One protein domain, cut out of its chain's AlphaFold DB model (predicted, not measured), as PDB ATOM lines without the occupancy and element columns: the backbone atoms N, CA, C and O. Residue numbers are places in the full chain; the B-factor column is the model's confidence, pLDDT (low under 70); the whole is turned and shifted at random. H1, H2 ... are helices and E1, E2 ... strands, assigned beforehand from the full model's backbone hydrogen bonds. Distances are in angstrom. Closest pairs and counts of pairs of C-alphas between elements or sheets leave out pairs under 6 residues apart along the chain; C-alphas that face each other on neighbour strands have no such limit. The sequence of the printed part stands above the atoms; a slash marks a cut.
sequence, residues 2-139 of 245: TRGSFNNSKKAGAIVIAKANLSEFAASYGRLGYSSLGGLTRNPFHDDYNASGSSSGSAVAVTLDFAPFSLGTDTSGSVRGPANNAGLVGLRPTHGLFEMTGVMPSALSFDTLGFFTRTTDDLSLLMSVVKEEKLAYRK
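What this domain is: This is residues 2 to 139 of the 245 residues of a protein of Geomicrobium sp. JCM 19055 (UniProt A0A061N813). Little regular structure: a small antiparallel sheet, E1-E3-E2, is the core of three layers, with H2 and H3 over one face, H4 over the other, and H1 beside H4. The printed part has 138 residues, 50 in named elements, mixed in class, ordered H1 H2 E1 H3 E2 E3 H4. It is compact, radius of gyration of the C-alphas 14.2 A, spanning 41 by 30 by 25 A.

How they stand to each other: E3, residues 112 to 117, is antiparallel to E1, residues 69 to 74 (N 72 to O 114, 2.8 A), and to E2, residues 89 to 91 (N 91 to O 115, 2.9 A), its hairpin partner. H2, residues 56 to 63, touches H3, residues 80 to 86, at Ser 56 and Pro 82, closest C-alphas 5.4 A. E1, H3, E2 form a split strand-helix-strand unit, a right-handed crossover with E3 between. H4, residues 120 to 130, touches H1, residues 3 to 11, at Ser 5 and Val 130, closest C-alphas 4.8 A. O i to N i+4 pairs are within hydrogen-bond range throughout H1, H3 and H4, and in 3 of 4 for H2.

Where its parts are: H1 begins at C-alpha 3 (1.589, -26.444, 28.225); H4, 15.0 A long, ends at C-alpha 130 (-0.930, -15.814, 28.384).

The domain as a whole: The printed part has no cut. Links H1 to H2 and E2 to E3 are long. Residues 2 to 3 are under 70 in pLDDT.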
ATOM      1  N   THR A   2       5.059 -24.357  30.786       56.88
ATOM      2  CA  THR A   2       3.772 -25.006  31.030       56.88
ATOM      3  C   THR A   2       3.014 -25.163  29.727       56.88
ATOM      4  O   THR A   2       3.109 -24.285  28.875       56.88
ATOM      5  N   ARG A   3       2.283 -26.260  29.512       63.47
ATOM      6  CA  ARG A   3       1.589 -26.444  28.225       63.47
ATOM      7  C   ARG A   3       0.569 -25.330  27.955       63.47
ATOM      8  O   ARG A   3       0.546 -24.848  26.833       63.47
ATOM      9  N   GLY A   4      -0.197 -24.867  28.944       72.81
ATOM     10  CA  GLY A   4      -1.219 -23.820  28.768       72.81
ATOM     11  C   GLY A   4      -0.659 -22.459  28.334       72.81
ATOM     12  O   GLY A   4      -0.754 -22.087  27.163       72.81
ATOM     13  N   SER A   5      -0.020 -21.728  29.254       74.44
ATOM     14  CA  SER A   5       0.459 -20.348  29.031       74.44
ATOM     15  C   SER A   5       1.437 -20.232  27.860       74.44
ATOM     16  O   SER A   5       1.409 -19.270  27.086       74.44
ATOM     17  N   PHE A   6       2.296 -21.240  27.694       77.44
ATOM     18  CA  PHE A   6       3.225 -21.297  26.574       77.44
ATOM     19  C   PHE A   6       2.518 -21.518  25.237       77.44
ATOM     20  O   PHE A   6       2.861 -20.874  24.244       77.44
ATOM     21  N   ASN A   7       1.530 -22.418  25.182       81.56
ATOM     22  CA  ASN A   7       0.764 -22.625  23.959       81.56
ATOM     23  C   ASN A   7      -0.031 -21.375  23.596       81.56
ATOM     24  O   ASN A   7      -0.054 -21.023  22.422       81.56
ATOM     25  N   ASN A   8      -0.597 -20.675  24.576       85.06
ATOM     26  CA  ASN A   8      -1.309 -19.419  24.350       85.06
ATOM     27  C   ASN A   8      -0.391 -18.353  23.738       85.06
ATOM     28  O   ASN A   8      -0.722 -17.769  22.707       85.06
ATOM     29  N   SER A   9       0.825 -18.206  24.272       82.94
ATOM     30  CA  SER A   9       1.837 -17.311  23.693       82.94
ATOM     31  C   SER A   9       2.181 -17.682  22.246       82.94
ATOM     32  O   SER A   9       2.216 -16.818  21.374       82.94
ATOM     33  N   LYS A  10       2.392 -18.973  21.957       86.88
ATOM     34  CA  LYS A  10       2.678 -19.442  20.589       86.88
ATOM     35  C   LYS A  10       1.507 -19.232  19.629       86.88
ATOM     36  O   LYS A  10       1.741 -18.852  18.488       86.88
ATOM     37  N   LYS A  11       0.263 -19.469  20.065       89.69
ATOM     38  CA  LYS A  11      -0.940 -19.190  19.257       89.69
ATOM     39  C   LYS A  11      -1.008 -17.711  18.870       89.69
ATOM     40  O   LYS A  11      -1.408 -17.397  17.758       89.69
ATOM     41  N   ALA A  12      -0.579 -16.824  19.769       91.31
ATOM     42  CA  ALA A  12      -0.470 -15.389  19.519       91.31
ATOM     43  C   ALA A  12       0.768 -14.987  18.686       91.31
ATOM     44  O   ALA A  12       0.980 -13.801  18.450       91.31
ATOM     45  N   GLY A  13       1.586 -15.947  18.236       93.50
ATOM     46  CA  GLY A  13       2.745 -15.708  17.371       93.50
ATOM     47  C   GLY A  13       4.084 -15.547  18.094       93.50
ATOM     48  O   GLY A  13       5.075 -15.214  17.448       93.50
ATOM     49  N   ALA A  14       4.159 -15.789  19.408       91.56
ATOM     50  CA  ALA A  14       5.434 -15.737  20.123       91.56
ATOM     51  C   ALA A  14       6.393 -16.847  19.654       91.56
ATOM     52  O   ALA A  14       6.012 -18.014  19.529       91.56
ATOM     53  N   ILE A  15       7.663 -16.484  19.460       93.56
ATOM     54  CA  ILE A  15       8.738 -17.390  19.037       93.56
ATOM     55  C   ILE A  15       9.657 -17.666  20.229       93.56
ATOM     56  O   ILE A  15      10.106 -16.742  20.903       93.56
ATOM     57  N   VAL A  16       9.967 -18.941  20.482       92.50
ATOM     58  CA  VAL A  16      11.000 -19.305  21.465       92.50
ATOM     59  C   VAL A  16      12.364 -19.160  20.830       92.50
ATOM     60  O   VAL A  16      12.713 -19.928  19.939       92.50
ATOM     61  N   ILE A  17      13.137 -18.207  21.333       94.44
ATOM     62  CA  ILE A  17      14.487 -17.942  20.835       94.44
ATOM     63  C   ILE A  17      15.560 -18.745  21.582       94.44
ATOM     64  O   ILE A  17      16.569 -19.110  20.989       94.44
ATOM     65  N   ALA A  18      15.350 -19.046  22.871       94.62
ATOM     66  CA  ALA A  18      16.330 -19.730  23.714       94.62
ATOM     67  C   ALA A  18      15.704 -20.320  24.991       94.62
ATOM     68  O   ALA A  18      14.558 -20.033  25.344       94.62
ATOM     69  N   LYS A  19      16.500 -21.119  25.711       95.94
ATOM     70  CA  LYS A  19      16.302 -21.430  27.133       95.94
ATOM     71  C   LYS A  19      17.407 -20.741  27.924       95.94
ATOM     72  O   LYS A  19      18.568 -20.838  27.538       95.94
ATOM     73  N   ALA A  20      17.045 -20.059  29.002       97.19
ATOM     74  CA  ALA A  20      18.007 -19.354  29.833       97.19
ATOM     75  C   ALA A  20      18.626 -20.270  30.904       97.19
ATOM     76  O   ALA A  20      18.028 -21.280  31.283       97.19
ATOM     77  N   ASN A  21      19.817 -19.905  31.384       97.44
ATOM     78  CA  ASN A  21      20.455 -20.550  32.532       97.44
ATOM     79  C   ASN A  21      19.666 -20.278  33.835       97.44
ATOM     80  O   ASN A  21      18.881 -19.329  33.901       97.44
ATOM     81  N   LEU A  22      19.884 -21.094  34.866       96.25
ATOM     82  CA  LEU A  22      19.245 -20.976  36.180       96.25
ATOM     83  C   LEU A  22      20.182 -21.446  37.304       96.25
ATOM     84  O   LEU A  22      21.163 -22.134  37.024       96.25
ATOM     85  N   SER A  23      19.852 -21.144  38.567       93.81
ATOM     86  CA  SER A  23      20.386 -21.942  39.684       93.81
ATOM     87  C   SER A  23      19.915 -23.385  39.510       93.81
ATOM     88  O   SER A  23      18.713 -23.624  39.375       93.81
ATOM     89  N   GLU A  24      20.848 -24.331  39.470       91.12
ATOM     90  CA  GLU A  24      20.575 -25.741  39.171       91.12
ATOM     91  C   GLU A  24      19.442 -26.332  40.036       91.12
ATOM     92  O   GLU A  24      19.348 -26.060  41.229       91.12
ATOM     93  N   PHE A  25      18.528 -27.083  39.405       89.88
ATOM     94  CA  PHE A  25      17.280 -27.607  40.002       89.88
ATOM     95  C   PHE A  25      16.383 -26.571  40.689       89.88
ATOM     96  O   PHE A  25      15.648 -26.898  41.611       89.88
ATOM     97  N   ALA A  26      16.433 -25.317  40.242       92.12
ATOM     98  CA  ALA A  26      15.740 -24.203  40.882       92.12
ATOM     99  C   ALA A  26      16.176 -23.939  42.339       92.12
ATOM    100  O   ALA A  26      15.539 -23.144  43.030       92.12
ATOM    101  N   ALA A  27      17.304 -24.515  42.757       86.50
ATOM    102  CA  ALA A  27      17.808 -24.477  44.114       86.50
ATOM    103  C   ALA A  27      19.029 -23.556  44.207       86.50
ATOM    104  O   ALA A  27      20.106 -23.800  43.663       86.50
ATOM    105  N   SER A  28      18.843 -22.449  44.909       82.06
ATOM    106  CA  SER A  28      19.802 -21.349  45.008       82.06
ATOM    107  C   SER A  28      20.818 -21.536  46.147       82.06
ATOM    108  O   SER A  28      21.109 -20.597  46.884       82.06
ATOM    109  N   TYR A  29      21.376 -22.742  46.303       76.25
ATOM    110  CA  TYR A  29      22.378 -23.025  47.338       76.25
ATOM    111  C   TYR A  29      23.798 -22.681  46.876       76.25
ATOM    112  O   TYR A  29      24.288 -23.176  45.857       76.25
ATOM    113  N   GLY A  30      24.501 -21.865  47.662       79.38
ATOM    114  CA  GLY A  30      25.871 -21.452  47.368       79.38
ATOM    115  C   GLY A  30      25.928 -20.364  46.297       79.38
ATOM    116  O   GLY A  30      25.645 -19.201  46.574       79.38
ATOM    117  N   ARG A  31      26.334 -20.714  45.070       86.56
ATOM    118  CA  ARG A  31      26.535 -19.738  43.981       86.56
ATOM    119  C   ARG A  31      25.230 -19.489  43.221       86.56
ATOM    120  O   ARG A  31      24.912 -20.198  42.272       86.56
ATOM    121  N   LEU A  32      24.496 -18.459  43.636       91.06
ATOM    122  CA  LEU A  32      23.268 -17.981  42.989       91.06
ATOM    123  C   LEU A  32      23.444 -17.810  41.469       91.06
ATOM    124  O   LEU A  32      24.332 -17.088  41.018       91.06
ATOM    125  N   GLY A  33      22.597 -18.482  40.687       93.12
ATOM    126  CA  GLY A  33      22.600 -18.430  39.227       93.12
ATOM    127  C   GLY A  33      23.617 -19.342  38.535       93.12
ATOM    128  O   GLY A  33      23.804 -19.207  37.321       93.12
ATOM    129  N   TYR A  34      24.272 -20.240  39.281       93.00
ATOM    130  CA  TYR A  34      25.144 -21.282  38.741       93.00
ATOM    131  C   TYR A  34      24.373 -22.559  38.383       93.00
ATOM    132  O   TYR A  34      23.578 -23.061  39.179       93.00
ATOM    133  N   SER A  35      24.712 -23.142  37.233       91.06
ATOM    134  CA  SER A  35      24.439 -24.549  36.940       91.06
ATOM    135  C   SER A  35      25.660 -25.245  36.362       91.06
ATOM    136  O   SER A  35      26.520 -24.602  35.756       91.06
ATOM    137  N   SER A  36      25.735 -26.567  36.523       87.50
ATOM    138  CA  SER A  36      26.833 -27.356  35.959       87.50
ATOM    139  C   SER A  36      26.874 -27.296  34.425       87.50
ATOM    140  O   SER A  36      27.950 -27.338  33.835       87.50
ATOM    141  N   LEU A  37      25.712 -27.126  33.780       88.75
ATOM    142  CA  LEU A  37      25.588 -27.031  32.324       88.75
ATOM    143  C   LEU A  37      25.888 -25.623  31.784       88.75
ATOM    144  O   LEU A  37      26.532 -25.485  30.748       88.75
ATOM    145  N   GLY A  38      25.369 -24.583  32.441       91.25
ATOM    146  CA  GLY A  38      25.414 -23.201  31.953       91.25
ATOM    147  C   GLY A  38      26.489 -22.327  32.601       91.25
ATOM    148  O   GLY A  38      26.648 -21.172  32.213       91.25
ATOM    149  N   GLY A  39      27.206 -22.845  33.601       92.88
ATOM    150  CA  GLY A  39      28.128 -22.062  34.415       92.88
ATOM    151  C   GLY A  39      27.407 -21.011  35.261       92.88
ATOM    152  O   GLY A  39      26.209 -21.118  35.539       92.88
ATOM    153  N   LEU A  40      28.148 -19.988  35.699       94.56
ATOM    154  CA  LEU A  40      27.602 -18.888  36.496       94.56
ATOM    155  C   LEU A  40      26.990 -17.812  35.594       94.56
ATOM    156  O   LEU A  40      27.693 -17.187  34.801       94.56
ATOM    157  N   THR A  41      25.702 -17.535  35.790       96.81
ATOM    158  CA  THR A  41      25.067 -16.321  35.262       96.81
ATOM    159  C   THR A  41      25.596 -15.099  36.011       96.81
ATOM    160  O   THR A  41      25.458 -15.019  37.231       96.81
ATOM    161  N   ARG A  42      26.190 -14.146  35.289       96.25
ATOM    162  CA  ARG A  42      26.707 -12.894  35.861       96.25
ATOM    163  C   ARG A  42      25.616 -11.834  35.960       96.25
ATOM    164  O   ARG A  42      24.692 -11.826  35.147       96.25
ATOM    165  N   ASN A  43      25.722 -10.954  36.952       97.12
ATOM    166  CA  ASN A  43      24.834  -9.803  37.057       97.12
ATOM    167  C   ASN A  43      25.101  -8.829  35.883       97.12
ATOM    168  O   ASN A  43      26.259  -8.625  35.525       97.12
ATOM    169  N   PRO A  44      24.058  -8.248  35.261       95.56
ATOM    170  CA  PRO A  44      24.209  -7.424  34.064       95.56
ATOM    171  C   PRO A  44      24.787  -6.029  34.339       95.56
ATOM    172  O   PRO A  44      25.205  -5.365  33.397       95.56
ATOM    173  N   PHE A  45      24.802  -5.574  35.595       96.81
ATOM    174  CA  PHE A  45      25.260  -4.233  35.965       96.81
ATOM    175  C   PHE A  45      26.669  -4.213  36.554       96.81
ATOM    176  O   PHE A  45      27.386  -3.233  36.369       96.81
ATOM    177  N   HIS A  46      27.069  -5.267  37.273       94.38
ATOM    178  CA  HIS A  46      28.379  -5.323  37.915       94.38
ATOM    179  C   HIS A  46      28.846  -6.762  38.152       94.38
ATOM    180  O   HIS A  46      28.108  -7.573  38.708       94.38
ATOM    181  N   ASP A  47      30.095  -7.068  37.795       88.50
ATOM    182  CA  ASP A  47      30.654  -8.427  37.879       88.50
ATOM    183  C   ASP A  47      30.762  -8.965  39.320       88.50
ATOM    184  O   ASP A  47      30.657 -10.173  39.531       88.50
ATOM    185  N   ASP A  48      30.925  -8.079  40.309       91.81
ATOM    186  CA  ASP A  48      30.991  -8.465  41.731       91.81
ATOM    187  C   ASP A  48      29.612  -8.741  42.359       91.81
ATOM    188  O   ASP A  48      29.523  -9.188  43.504       91.81
ATOM    189  N   TYR A  49      28.515  -8.485  41.637       93.25
ATOM    190  CA  TYR A  49      27.163  -8.755  42.121       93.25
ATOM    191  C   TYR A  49      26.665 -10.114  41.630       93.25
ATOM    192  O   TYR A  49      27.008 -10.594  40.549       93.25
ATOM    193  N   ASN A  50      25.784 -10.743  42.409       94.25
ATOM    194  CA  ASN A  50      25.097 -11.949  41.959       94.25
ATOM    195  C   ASN A  50      23.836 -11.594  41.147       94.25
ATOM    196  O   ASN A  50      23.171 -10.584  41.393       94.25
ATOM    197  N   ALA A  51      23.472 -12.451  40.193       95.88
ATOM    198  CA  ALA A  51      22.236 -12.328  39.413       95.88
ATOM    199  C   ALA A  51      20.986 -12.835  40.172       95.88
ATOM    200  O   ALA A  51      19.926 -13.020  39.572       95.88
ATOM    201  N   SER A  52      21.111 -13.091  41.483       96.31
ATOM    202  CA  SER A  52      20.160 -13.841  42.305       96.31
ATOM    203  C   SER A  52      19.818 -15.205  41.682       96.31
ATOM    204  O   SER A  52      20.568 -15.744  40.867       96.31
ATOM    205  N   GLY A  53      18.714 -15.818  42.092       94.44
ATOM    206  CA  GLY A  53      18.245 -17.066  41.514       94.44
ATOM    207  C   GLY A  53      16.875 -17.480  42.046       94.44
ATOM    208  O   GLY A  53      16.363 -16.866  42.971       94.44
ATOM    209  N   SER A  54      16.266 -18.533  41.505       96.12
ATOM    210  CA  SER A  54      16.861 -19.412  40.492       96.12
ATOM    211  C   SER A  54      16.706 -18.955  39.045       96.12
ATOM    212  O   SER A  54      17.538 -19.337  38.232       96.12
ATOM    213  N   SER A  55      15.745 -18.089  38.707       98.31
ATOM    214  CA  SER A  55      15.511 -17.639  37.319       98.31
ATOM    215  C   SER A  55      16.501 -16.556  36.847       98.31
ATOM    216  O   SER A  55      16.110 -15.583  36.203       98.31
ATOM    217  N   SER A  56      17.784 -16.707  37.180       97.88
ATOM    218  CA  SER A  56      18.846 -15.725  36.936       97.88
ATOM    219  C   SER A  56      19.006 -15.399  35.452       97.88
ATOM    220  O   SER A  56      18.872 -14.245  35.055       97.88
ATOM    221  N   GLY A  57      19.223 -16.407  34.603       98.25
ATOM    222  CA  GLY A  57      19.427 -16.197  33.171       98.25
ATOM    223  C   GLY A  57      18.212 -15.570  32.491       98.25
ATOM    224  O   GLY A  57      18.378 -14.779  31.569       98.25
ATOM    225  N   SER A  58      16.997 -15.892  32.947       98.44
ATOM    226  CA  SER A  58      15.764 -15.303  32.415       98.44
ATOM    227  C   SER A  58      15.701 -13.799  32.670       98.44
ATOM    228  O   SER A  58      15.355 -13.053  31.754       98.44
ATOM    229  N   ALA A  59      16.052 -13.352  33.878       98.50
ATOM    230  CA  ALA A  59      16.110 -11.931  34.204       98.50
ATOM    231  C   ALA A  59      17.215 -11.234  33.394       98.50
ATOM    232  O   ALA A  59      16.944 -10.283  32.666       98.50
ATOM    233  N   VAL A  60      18.435 -11.780  33.416       98.25
ATOM    234  CA  VAL A  60      19.587 -11.200  32.702       98.25
ATOM    235  C   VAL A  60      19.344 -11.086  31.196       98.25
ATOM    236  O   VAL A  60      19.690 -10.071  30.598       98.25
ATOM    237  N   ALA A  61      18.695 -12.076  30.576       98.25
ATOM    238  CA  ALA A  61      18.374 -12.034  29.152       98.25
ATOM    239  C   ALA A  61      17.434 -10.875  28.773       98.25
ATOM    240  O   ALA A  61      17.539 -10.347  27.669       98.25
ATOM    241  N   VAL A  62      16.520 -10.477  29.661       98.50
ATOM    242  CA  VAL A  62      15.622  -9.336  29.415       98.50
ATOM    243  C   VAL A  62      16.349  -8.015  29.659       98.50
ATOM    244  O   VAL A  62      16.198  -7.094  28.861       98.50
ATOM    245  N   THR A  63      17.171  -7.931  30.709       98.25
ATOM    246  CA  THR A  63      17.968  -6.729  31.010       98.25
ATOM    247  C   THR A  63      18.978  -6.411  29.909       98.25
ATOM    248  O   THR A  63      19.189  -5.243  29.609       98.25
ATOM    249  N   LEU A  64      19.574  -7.432  29.285       97.50
ATOM    250  CA  LEU A  64      20.538  -7.280  28.185       97.50
ATOM    251  C   LEU A  64      19.890  -7.272  26.788       97.50
ATOM    252  O   LEU A  64      20.580  -7.474  25.791       97.50
ATOM    253  N   ASP A  65      18.568  -7.089  26.705       97.25
ATOM    254  CA  ASP A  65      17.807  -7.007  25.450       97.25
ATOM    255  C   ASP A  65      17.927  -8.226  24.514       97.25
ATOM    256  O   ASP A  65      17.595  -8.153  23.329       97.25
ATOM    257  N   PHE A  66      18.311  -9.398  25.033       97.44
ATOM    258  CA  PHE A  66      18.278 -10.644  24.258       97.44
ATOM    259  C   PHE A  66      16.843 -11.087  23.956       97.44
ATOM    260  O   PHE A  66      16.604 -11.764  22.957       97.44
ATOM    261  N   ALA A  67      15.885 -10.708  24.808       96.50
ATOM    262  CA  ALA A  67      14.459 -10.936  24.606       96.50
ATOM    263  C   ALA A  67      13.626  -9.740  25.109       96.50
ATOM    264  O   ALA A  67      14.016  -9.073  26.069       96.50
ATOM    265  N   PRO A  68      12.438  -9.476  24.530       95.94
ATOM    266  CA  PRO A  68      11.533  -8.443  25.044       95.94
ATOM    267  C   PRO A  68      10.894  -8.823  26.391       95.94
ATOM    268  O   PRO A  68      10.533  -7.950  27.174       95.94
ATOM    269  N   PHE A  69      10.757 -10.121  26.655       97.56
ATOM    270  CA  PHE A  69      10.280 -10.685  27.911       97.56
ATOM    271  C   PHE A  69      10.855 -12.089  28.084       97.56
ATOM    272  O   PHE A  69      11.310 -12.714  27.122       97.56
ATOM    273  N   SER A  70      10.780 -12.621  29.298       97.50
ATOM    274  CA  SER A  70      11.118 -14.015  29.560       97.50
ATOM    275  C   SER A  70      10.183 -14.627  30.598       97.50
ATOM    276  O   SER A  70       9.438 -13.936  31.299       97.50
ATOM    277  N   LEU A  71      10.201 -15.958  30.656       96.06
ATOM    278  CA  LEU A  71       9.503 -16.731  31.675       96.06
ATOM    279  C   LEU A  71      10.511 -17.250  32.700       96.06
ATOM    280  O   LEU A  71      11.637 -17.617  32.353       96.06
ATOM    281  N   GLY A  72      10.072 -17.330  33.946       96.62
ATOM    282  CA  GLY A  72      10.777 -17.972  35.047       96.62
ATOM    283  C   GLY A  72       9.833 -18.825  35.880       96.62
ATOM    284  O   GLY A  72       8.681 -19.069  35.505       96.62
ATOM    285  N   THR A  73      10.332 -19.265  37.025       97.38
ATOM    286  CA  THR A  73       9.570 -19.987  38.045       97.38
ATOM    287  C   THR A  73       9.923 -19.432  39.414       97.38
ATOM    288  O   THR A  73      11.081 -19.096  39.671       97.38
ATOM    289  N   ASP A  74       8.937 -19.327  40.294       97.00
ATOM    290  CA  ASP A  74       9.114 -18.840  41.658       97.00
ATOM    291  C   ASP A  74       8.569 -19.879  42.639       97.00
ATOM    292  O   ASP A  74       7.402 -20.258  42.556       97.00
ATOM    293  N   THR A  75       9.407 -20.311  43.576       94.50
ATOM    294  CA  THR A  75       9.024 -21.187  44.696       94.50
ATOM    295  C   THR A  75       9.001 -20.357  45.978       94.50
ATOM    296  O   THR A  75       7.962 -20.213  46.614       94.50
ATOM    297  N   SER A  76      10.114 -19.685  46.280       90.50
ATOM    298  CA  SER A  76      10.296 -18.867  47.487       90.50
ATOM    299  C   SER A  76      10.944 -17.499  47.225       90.50
ATOM    300  O   SER A  76      11.343 -16.810  48.154       90.50
ATOM    301  N   GLY A  77      11.003 -17.050  45.967       93.69
ATOM    302  CA  GLY A  77      11.669 -15.794  45.582       93.69
ATOM    303  C   GLY A  77      12.326 -15.826  44.205       93.69
ATOM    304  O   GLY A  77      12.827 -14.803  43.744       93.69
ATOM    305  N   SER A  78      12.296 -16.977  43.531       96.62
ATOM    306  CA  SER A  78      13.080 -17.255  42.326       96.62
ATOM    307  C   SER A  78      12.747 -16.429  41.080       96.62
ATOM    308  O   SER A  78      13.453 -16.552  40.080       96.62
ATOM    309  N   VAL A  79      11.728 -15.565  41.133       98.44
ATOM    310  CA  VAL A  79      11.464 -14.508  40.140       98.44
ATOM    311  C   VAL A  79      11.699 -13.123  40.734       98.44
ATOM    312  O   VAL A  79      12.345 -12.288  40.106       98.44
ATOM    313  N   ARG A  80      11.229 -12.882  41.960       97.00
ATOM    314  CA  ARG A  80      11.349 -11.578  42.634       97.00
ATOM    315  C   ARG A  80      12.806 -11.177  42.898       97.00
ATOM    316  O   ARG A  80      13.169 -10.040  42.621       97.00
ATOM    317  N   GLY A  81      13.641 -12.109  43.358       96.94
ATOM    318  CA  GLY A  81      15.068 -11.884  43.607       96.94
ATOM    319  C   GLY A  81      15.843 -11.521  42.334       96.94
ATOM    320  O   GLY A  81      16.456 -10.455  42.287       96.94
ATOM    321  N   PRO A  82      15.782 -12.339  41.264       98.19
ATOM    322  CA  PRO A  82      16.404 -11.989  39.987       98.19
ATOM    323  C   PRO A  82      15.881 -10.688  39.380       98.19
ATOM    324  O   PRO A  82      16.672  -9.926  38.840       98.19
ATOM    325  N   ALA A  83      14.580 -10.395  39.492       98.38
ATOM    326  CA  ALA A  83      14.022  -9.142  38.981       98.38
ATOM    327  C   ALA A  83      14.594  -7.922  39.712       98.38
ATOM    328  O   ALA A  83      14.990  -6.961  39.056       98.38
ATOM    329  N   ASN A  84      14.700  -7.996  41.044       96.06
ATOM    330  CA  ASN A  84      15.329  -6.965  41.865       96.06
ATOM    331  C   ASN A  84      16.778  -6.712  41.425       96.06
ATOM    332  O   ASN A  84      17.141  -5.589  41.089       96.06
ATOM    333  N   ASN A  85      17.587  -7.769  41.335       96.44
ATOM    334  CA  ASN A  85      19.010  -7.646  41.002       96.44
ATOM    335  C   ASN A  85      19.274  -7.268  39.535       96.44
ATOM    336  O   ASN A  85      20.387  -6.858  39.207       96.44
ATOM    337  N   ALA A  86      18.282  -7.442  38.660       97.06
ATOM    338  CA  ALA A  86      18.365  -7.151  37.234       97.06
ATOM    339  C   ALA A  86      17.604  -5.871  36.829       97.06
ATOM    340  O   ALA A  86      17.590  -5.532  35.645       97.06
ATOM    341  N   GLY A  87      17.011  -5.144  37.788       96.50
ATOM    342  CA  GLY A  87      16.314  -3.878  37.541       96.50
ATOM    343  C   GLY A  87      15.057  -4.032  36.679       96.50
ATOM    344  O   GLY A  87      14.789  -3.195  35.820       96.50
ATOM    345  N   LEU A  88      14.310  -5.124  36.861       98.50
ATOM    346  CA  LEU A  88      13.159  -5.485  36.029       98.50
ATOM    347  C   LEU A  88      11.845  -5.509  36.805       98.50
ATOM    348  O   LEU A  88      11.798  -5.655  38.026       98.50
ATOM    349  N   VAL A  89      10.744  -5.488  36.054       98.44
ATOM    350  CA  VAL A  89       9.439  -5.901  36.564       98.44
ATOM    351  C   VAL A  89       9.402  -7.430  36.607       98.44
ATOM    352  O   VAL A  89       9.438  -8.091  35.568       98.44
ATOM    353  N   GLY A  90       9.314  -7.994  37.814       98.19
ATOM    354  CA  GLY A  90       9.145  -9.429  38.051       98.19
ATOM    355  C   GLY A  90       7.780  -9.745  38.647       98.19
ATOM    356  O   GLY A  90       7.466  -9.290  39.746       98.19
ATOM    357  N   LEU A  91       6.973 -10.552  37.958       97.75
ATOM    358  CA  LEU A  91       5.669 -10.986  38.462       97.75
ATOM    359  C   LEU A  91       5.721 -12.440  38.928       97.75
ATOM    360  O   LEU A  91       5.890 -13.346  38.113       97.75
ATOM    361  N   ARG A  92       5.472 -12.643  40.226       97.38
ATOM    362  CA  ARG A  92       5.006 -13.912  40.800       97.38
ATOM    363  C   ARG A  92       3.469 -13.864  40.877       97.38
ATOM    364  O   ARG A  92       2.944 -13.148  41.728       97.38
ATOM    365  N   PRO A  93       2.726 -14.568  40.011       95.19
ATOM    366  CA  PRO A  93       1.273 -14.614  40.060       95.19
ATOM    367  C   PRO A  93       0.767 -15.421  41.258       95.19
ATOM    368  O   PRO A  93       1.513 -16.184  41.878       95.19
ATOM    369  N   THR A  94      -0.532 -15.297  41.532       95.38
ATOM    370  CA  THR A  94      -1.245 -16.154  42.485       95.38
ATOM    371  C   THR A  94      -0.962 -17.628  42.195       95.38
ATOM    372  O   THR A  94      -1.002 -18.059  41.040       95.38
ATOM    373  N   HIS A  95      -0.668 -18.396  43.245       95.44
ATOM    374  CA  HIS A  95      -0.471 -19.840  43.133       95.44
ATOM    375  C   HIS A  95      -1.709 -20.500  42.508       95.44
ATOM    376  O   HIS A  95      -2.839 -20.102  42.787       95.44
ATOM    377  N   GLY A  96      -1.487 -21.436  41.586       92.38
ATOM    378  CA  GLY A  96      -2.554 -22.089  40.825       92.38
ATOM    379  C   GLY A  96      -3.163 -21.267  39.679       92.38
ATOM    380  O   GLY A  96      -3.959 -21.818  38.924       92.38
ATOM    381  N   LEU A  97      -2.788 -19.991  39.480       92.50
ATOM    382  CA  LEU A  97      -3.305 -19.199  38.349       92.50
ATOM    383  C   LEU A  97      -2.895 -19.785  36.989       92.50
ATOM    384  O   LEU A  97      -3.644 -19.691  36.018       92.50
ATOM    385  N   PHE A  98      -1.702 -20.370  36.919       91.88
ATOM    386  CA  PHE A  98      -1.205 -21.068  35.742       91.88
ATOM    387  C   PHE A  98      -0.840 -22.504  36.110       91.88
ATOM    388  O   PHE A  98      -0.186 -22.739  37.123       91.88
ATOM    389  N   GLU A  99      -1.233 -23.460  35.268       90.00
ATOM    390  CA  GLU A  99      -0.830 -24.862  35.416       90.00
ATOM    391  C   GLU A  99       0.688 -24.995  35.341       90.00
ATOM    392  O   GLU A  99       1.282 -24.355  34.485       90.00
ATOM    393  N   MET A 100       1.303 -25.886  36.123       91.62
ATOM    394  CA  MET A 100       2.756 -26.135  36.095       91.62
ATOM    395  C   MET A 100       3.183 -27.286  35.158       91.62
ATOM    396  O   MET A 100       4.358 -27.640  35.069       91.62
ATOM    397  N   THR A 101       2.251 -27.856  34.388       88.06
ATOM    398  CA  THR A 101       2.460 -29.044  33.539       88.06
ATOM    399  C   THR A 101       3.624 -28.897  32.556       88.06
ATOM    400  O   THR A 101       3.537 -28.141  31.589       88.06
ATOM    401  N   GLY A 102       4.686 -29.694  32.715       87.75
ATOM    402  CA  GLY A 102       5.869 -29.654  31.839       87.75
ATOM    403  C   GLY A 102       6.956 -28.669  32.286       87.75
ATOM    404  O   GLY A 102       7.895 -28.388  31.533       87.75
ATOM    405  N   VAL A 103       6.835 -28.133  33.497       92.94
ATOM    406  CA  VAL A 103       7.923 -27.500  34.244       92.94
ATOM    407  C   VAL A 103       8.474 -28.529  35.229       92.94
ATOM    408  O   VAL A 103       7.710 -29.304  35.794       92.94
ATOM    409  N   MET A 104       9.797 -28.575  35.374       93.25
ATOM    410  CA  MET A 104      10.443 -29.400  36.393       93.25
ATOM    411  C   MET A 104      10.124 -28.793  37.766       93.25
ATOM    412  O   MET A 104      10.418 -27.609  37.938       93.25
ATOM    413  N   PRO A 105       9.489 -29.537  38.684       93.56
ATOM    414  CA  PRO A 105       9.061 -28.983  39.963       93.56
ATOM    415  C   PRO A 105      10.247 -28.774  40.909       93.56
ATOM    416  O   PRO A 105      11.215 -29.534  40.858       93.56
ATOM    417  N   SER A 106      10.132 -27.759  41.770       91.69
ATOM    418  CA  SER A 106      10.902 -27.644  43.011       91.69
ATOM    419  C   SER A 106      10.042 -28.161  44.155       91.69
ATOM    420  O   SER A 106      10.339 -29.216  44.679       91.69
ATOM    421  N   ALA A 107       8.926 -27.496  44.467       91.88
ATOM    422  CA  ALA A 107       7.923 -27.984  45.412       91.88
ATOM    423  C   ALA A 107       6.544 -27.474  44.976       91.88
ATOM    424  O   ALA A 107       6.264 -26.272  45.053       91.88
ATOM    425  N   LEU A 108       5.666 -28.361  44.498       93.56
ATOM    426  CA  LEU A 108       4.449 -27.960  43.778       93.56
ATOM    427  C   LEU A 108       3.488 -27.103  44.617       93.56
ATOM    428  O   LEU A 108       2.785 -26.253  44.061       93.56
ATOM    429  N   SER A 109       3.488 -27.258  45.944       93.31
ATOM    430  CA  SER A 109       2.688 -26.424  46.856       93.31
ATOM    431  C   SER A 109       3.116 -24.950  46.889       93.31
ATOM    432  O   SER A 109       2.349 -24.093  47.324       93.31
ATOM    433  N   PHE A 110       4.316 -24.635  46.404       93.44
ATOM    434  CA  PHE A 110       4.889 -23.287  46.386       93.44
ATOM    435  C   PHE A 110       5.151 -22.776  44.969       93.44
ATOM    436  O   PHE A 110       5.171 -21.562  44.738       93.44
ATOM    437  N   ASP A 111       5.348 -23.689  44.022       95.50
ATOM    438  CA  ASP A 111       5.746 -23.372  42.661       95.50
ATOM    439  C   ASP A 111       4.681 -22.579  41.901       95.50
ATOM    440  O   ASP A 111       3.494 -22.904  41.866       95.50
ATOM    441  N   THR A 112       5.136 -21.542  41.210       96.44
ATOM    442  CA  THR A 112       4.347 -20.821  40.215       96.44
ATOM    443  C   THR A 112       5.231 -20.400  39.052       96.44
ATOM    444  O   THR A 112       6.455 -20.286  39.173       96.44
ATOM    445  N   LEU A 113       4.610 -20.155  37.901       95.56
ATOM    446  CA  LEU A 113       5.271 -19.441  36.817       95.56
ATOM    447  C   LEU A 113       5.646 -18.030  37.260       95.56
ATOM    448  O   LEU A 113       4.999 -17.449  38.119       95.56
ATOM    449  N   GLY A 114       6.631 -17.435  36.606       96.88
ATOM    450  CA  GLY A 114       6.834 -15.999  36.685       96.88
ATOM    451  C   GLY A 114       7.233 -15.390  35.362       96.88
ATOM    452  O   GLY A 114       7.554 -16.085  34.394       96.88
ATOM    453  N   PHE A 115       7.175 -14.069  35.337       97.62
ATOM    454  CA  PHE A 115       7.332 -13.273  34.131       97.62
ATOM    455  C   PHE A 115       8.287 -12.124  34.408       97.62
ATOM    456  O   PHE A 115       8.183 -11.482  35.455       97.62
ATOM    457  N   PHE A 116       9.177 -11.864  33.455       98.62
ATOM    458  CA  PHE A 116      10.094 -10.734  33.487       98.62
ATOM    459  C   PHE A 116       9.857  -9.833  32.285       98.62
ATOM    460  O   PHE A 116       9.846 -10.305  31.144       98.62
ATOM    461  N   THR A 117       9.715  -8.539  32.546       98.44
ATOM    462  CA  THR A 117       9.645  -7.491  31.526       98.44
ATOM    463  C   THR A 117      10.380  -6.241  32.007       98.44
ATOM    464  O   THR A 117      10.608  -6.057  33.202       98.44
ATOM    465  N   ARG A 118      10.745  -5.347  31.080       98.12
ATOM    466  CA  ARG A 118      11.337  -4.043  31.434       98.12
ATOM    467  C   ARG A 118      10.297  -3.050  31.946       98.12
ATOM    468  O   ARG A 118      10.621  -2.164  32.728       98.12
ATOM    469  N   THR A 119       9.043  -3.186  31.512       96.88
ATOM    470  CA  THR A 119       7.968  -2.248  31.857       96.88
ATOM    471  C   THR A 119       6.694  -2.966  32.297       96.88
ATOM    472  O   THR A 119       6.448  -4.126  31.951       96.88
ATOM    473  N   THR A 120       5.850  -2.262  33.055       95.12
ATOM    474  CA  THR A 120       4.524  -2.769  33.443       95.12
ATOM    475  C   THR A 120       3.540  -2.796  32.269       95.12
ATOM    476  O   THR A 120       2.622  -3.615  32.282       95.12
ATOM    477  N   ASP A 121       3.760  -1.972  31.237       94.44
ATOM    478  CA  ASP A 121       3.018  -2.011  29.970       94.44
ATOM    479  C   ASP A 121       3.262  -3.351  29.248       94.44
ATOM    480  O   ASP A 121       2.310  -4.055  28.900       94.44
ATOM    481  N   ASP A 122       4.531  -3.749  29.108       95.81
ATOM    482  CA  ASP A 122       4.916  -5.035  28.510       95.81
ATOM    483  C   ASP A 122       4.376  -6.213  29.324       95.81
ATOM    484  O   ASP A 122       3.880  -7.189  28.757       95.81
ATOM    485  N   LEU A 123       4.421  -6.113  30.660       95.81
ATOM    486  CA  LEU A 123       3.864  -7.145  31.533       95.81
ATOM    487  C   LEU A 123       2.360  -7.288  31.304       95.81
ATOM    488  O   LEU A 123       1.861  -8.401  31.177       95.81
ATOM    489  N   SER A 124       1.632  -6.174  31.233       94.50
ATOM    490  CA  SER A 124       0.196  -6.190  30.964       94.50
ATOM    491  C   SER A 124      -0.120  -6.837  29.614       94.50
ATOM    492  O   SER A 124      -1.020  -7.675  29.527       94.50
ATOM    493  N   LEU A 125       0.621  -6.480  28.561       93.75
ATOM    494  CA  LEU A 125       0.449  -7.085  27.242       93.75
ATOM    495  C   LEU A 125       0.703  -8.594  27.295       93.75
ATOM    496  O   LEU A 125      -0.151  -9.374  26.871       93.75
ATOM    497  N   LEU A 126       1.826  -9.013  27.878       94.75
ATOM    498  CA  LEU A 126       2.169 -10.425  28.029       94.75
ATOM    499  C   LEU A 126       1.087 -11.184  28.799       94.75
ATOM    500  O   LEU A 126       0.632 -12.233  28.349       94.75
ATOM    501  N   MET A 127       0.621 -10.627  29.919       93.94
ATOM    502  CA  MET A 127      -0.430 -11.224  30.737       93.94
ATOM    503  C   MET A 127      -1.753 -11.354  29.980       93.94
ATOM    504  O   MET A 127      -2.427 -12.373  30.125       93.94
ATOM    505  N   SER A 128      -2.100 -10.383  29.128       93.50
ATOM    506  CA  SER A 128      -3.294 -10.484  28.281       93.50
ATOM    507  C   SER A 128      -3.214 -11.634  27.272       93.50
ATOM    508  O   SER A 128      -4.211 -12.302  27.001       93.50
ATOM    509  N   VAL A 129      -2.007 -11.925  26.776       93.31
ATOM    510  CA  VAL A 129      -1.745 -13.033  25.854       93.31
ATOM    511  C   VAL A 129      -1.770 -14.374  26.586       93.31
ATOM    512  O   VAL A 129      -2.466 -15.292  26.159       93.31
ATOM    513  N   VAL A 130      -1.041 -14.513  27.700       92.06
ATOM    514  CA  VAL A 130      -0.930 -15.814  28.384       92.06
ATOM    515  C   VAL A 130      -2.226 -16.241  29.067       92.06
ATOM    516  O   VAL A 130      -2.482 -17.443  29.157       92.06
ATOM    517  N   LYS A 131      -3.051 -15.281  29.504       90.88
ATOM    518  CA  LYS A 131      -4.391 -15.539  30.046       90.88
ATOM    519  C   LYS A 131      -5.476 -15.653  28.970       90.88
ATOM    520  O   LYS A 131      -6.592 -16.015  29.319       90.88
ATOM    521  N   GLU A 132      -5.171 -15.329  27.709       89.50
ATOM    522  CA  GLU A 132      -6.166 -15.190  26.628       89.50
ATOM    523  C   GLU A 132      -7.332 -14.252  27.028       89.50
ATOM    524  O   GLU A 132      -8.492 -14.476  26.690       89.50
ATOM    525  N   GLU A 133      -7.026 -13.177  27.761       88.88
ATOM    526  CA  GLU A 133      -8.010 -12.251  28.330       88.88
ATOM    527  C   GLU A 133      -7.553 -10.803  28.144       88.88
ATOM    528  O   GLU A 133      -6.417 -10.446  28.457       88.88
ATOM    529  N   LYS A 134      -8.453  -9.919  27.703       82.88
ATOM    530  CA  LYS A 134      -8.155  -8.484  27.682       82.88
ATOM    531  C   LYS A 134      -8.104  -7.941  29.109       82.88
ATOM    532  O   LYS A 134      -9.131  -7.801  29.765       82.88
ATOM    533  N   LEU A 135      -6.917  -7.542  29.548       84.56
ATOM    534  CA  LEU A 135      -6.744  -6.910  30.849       84.56
ATOM    535  C   LEU A 135      -7.163  -5.441  30.809       84.56
ATOM    536  O   LEU A 135      -6.795  -4.687  29.908       84.56
ATOM    537  N   ALA A 136      -7.894  -5.012  31.837       82.56
ATOM    538  CA  ALA A 136      -8.228  -3.609  32.065       82.56
ATOM    539  C   ALA A 136      -7.050  -2.854  32.710       82.56
ATOM    540  O   ALA A 136      -7.203  -2.228  33.760       82.56
ATOM    541  N   TYR A 137      -5.864  -2.938  32.106       84.31
ATOM    542  CA  TYR A 137      -4.678  -2.251  32.603       84.31
ATOM    543  C   TYR A 137      -4.810  -0.736  32.452       84.31
ATOM    544  O   TYR A 137      -5.299  -0.223  31.441       84.31
ATOM    545  N   ARG A 138      -4.375  -0.017  33.484       84.12
ATOM    546  CA  ARG A 138      -4.362   1.443  33.533       84.12
ATOM    547  C   ARG A 138      -3.042   1.891  34.142       84.12
ATOM    548  O   ARG A 138      -2.640   1.367  35.176       84.12
ATOM    549  N   LYS A 139      -2.415   2.902  33.534       81.94
ATOM    550  CA  LYS A 139      -1.189   3.526  34.064       81.94
ATOM    551  C   LYS A 139      -1.416   4.242  35.394       81.94
ATOM    552  O   LYS A 139      -0.486   4.417  36.172       81.94
TER     553      LYS A 139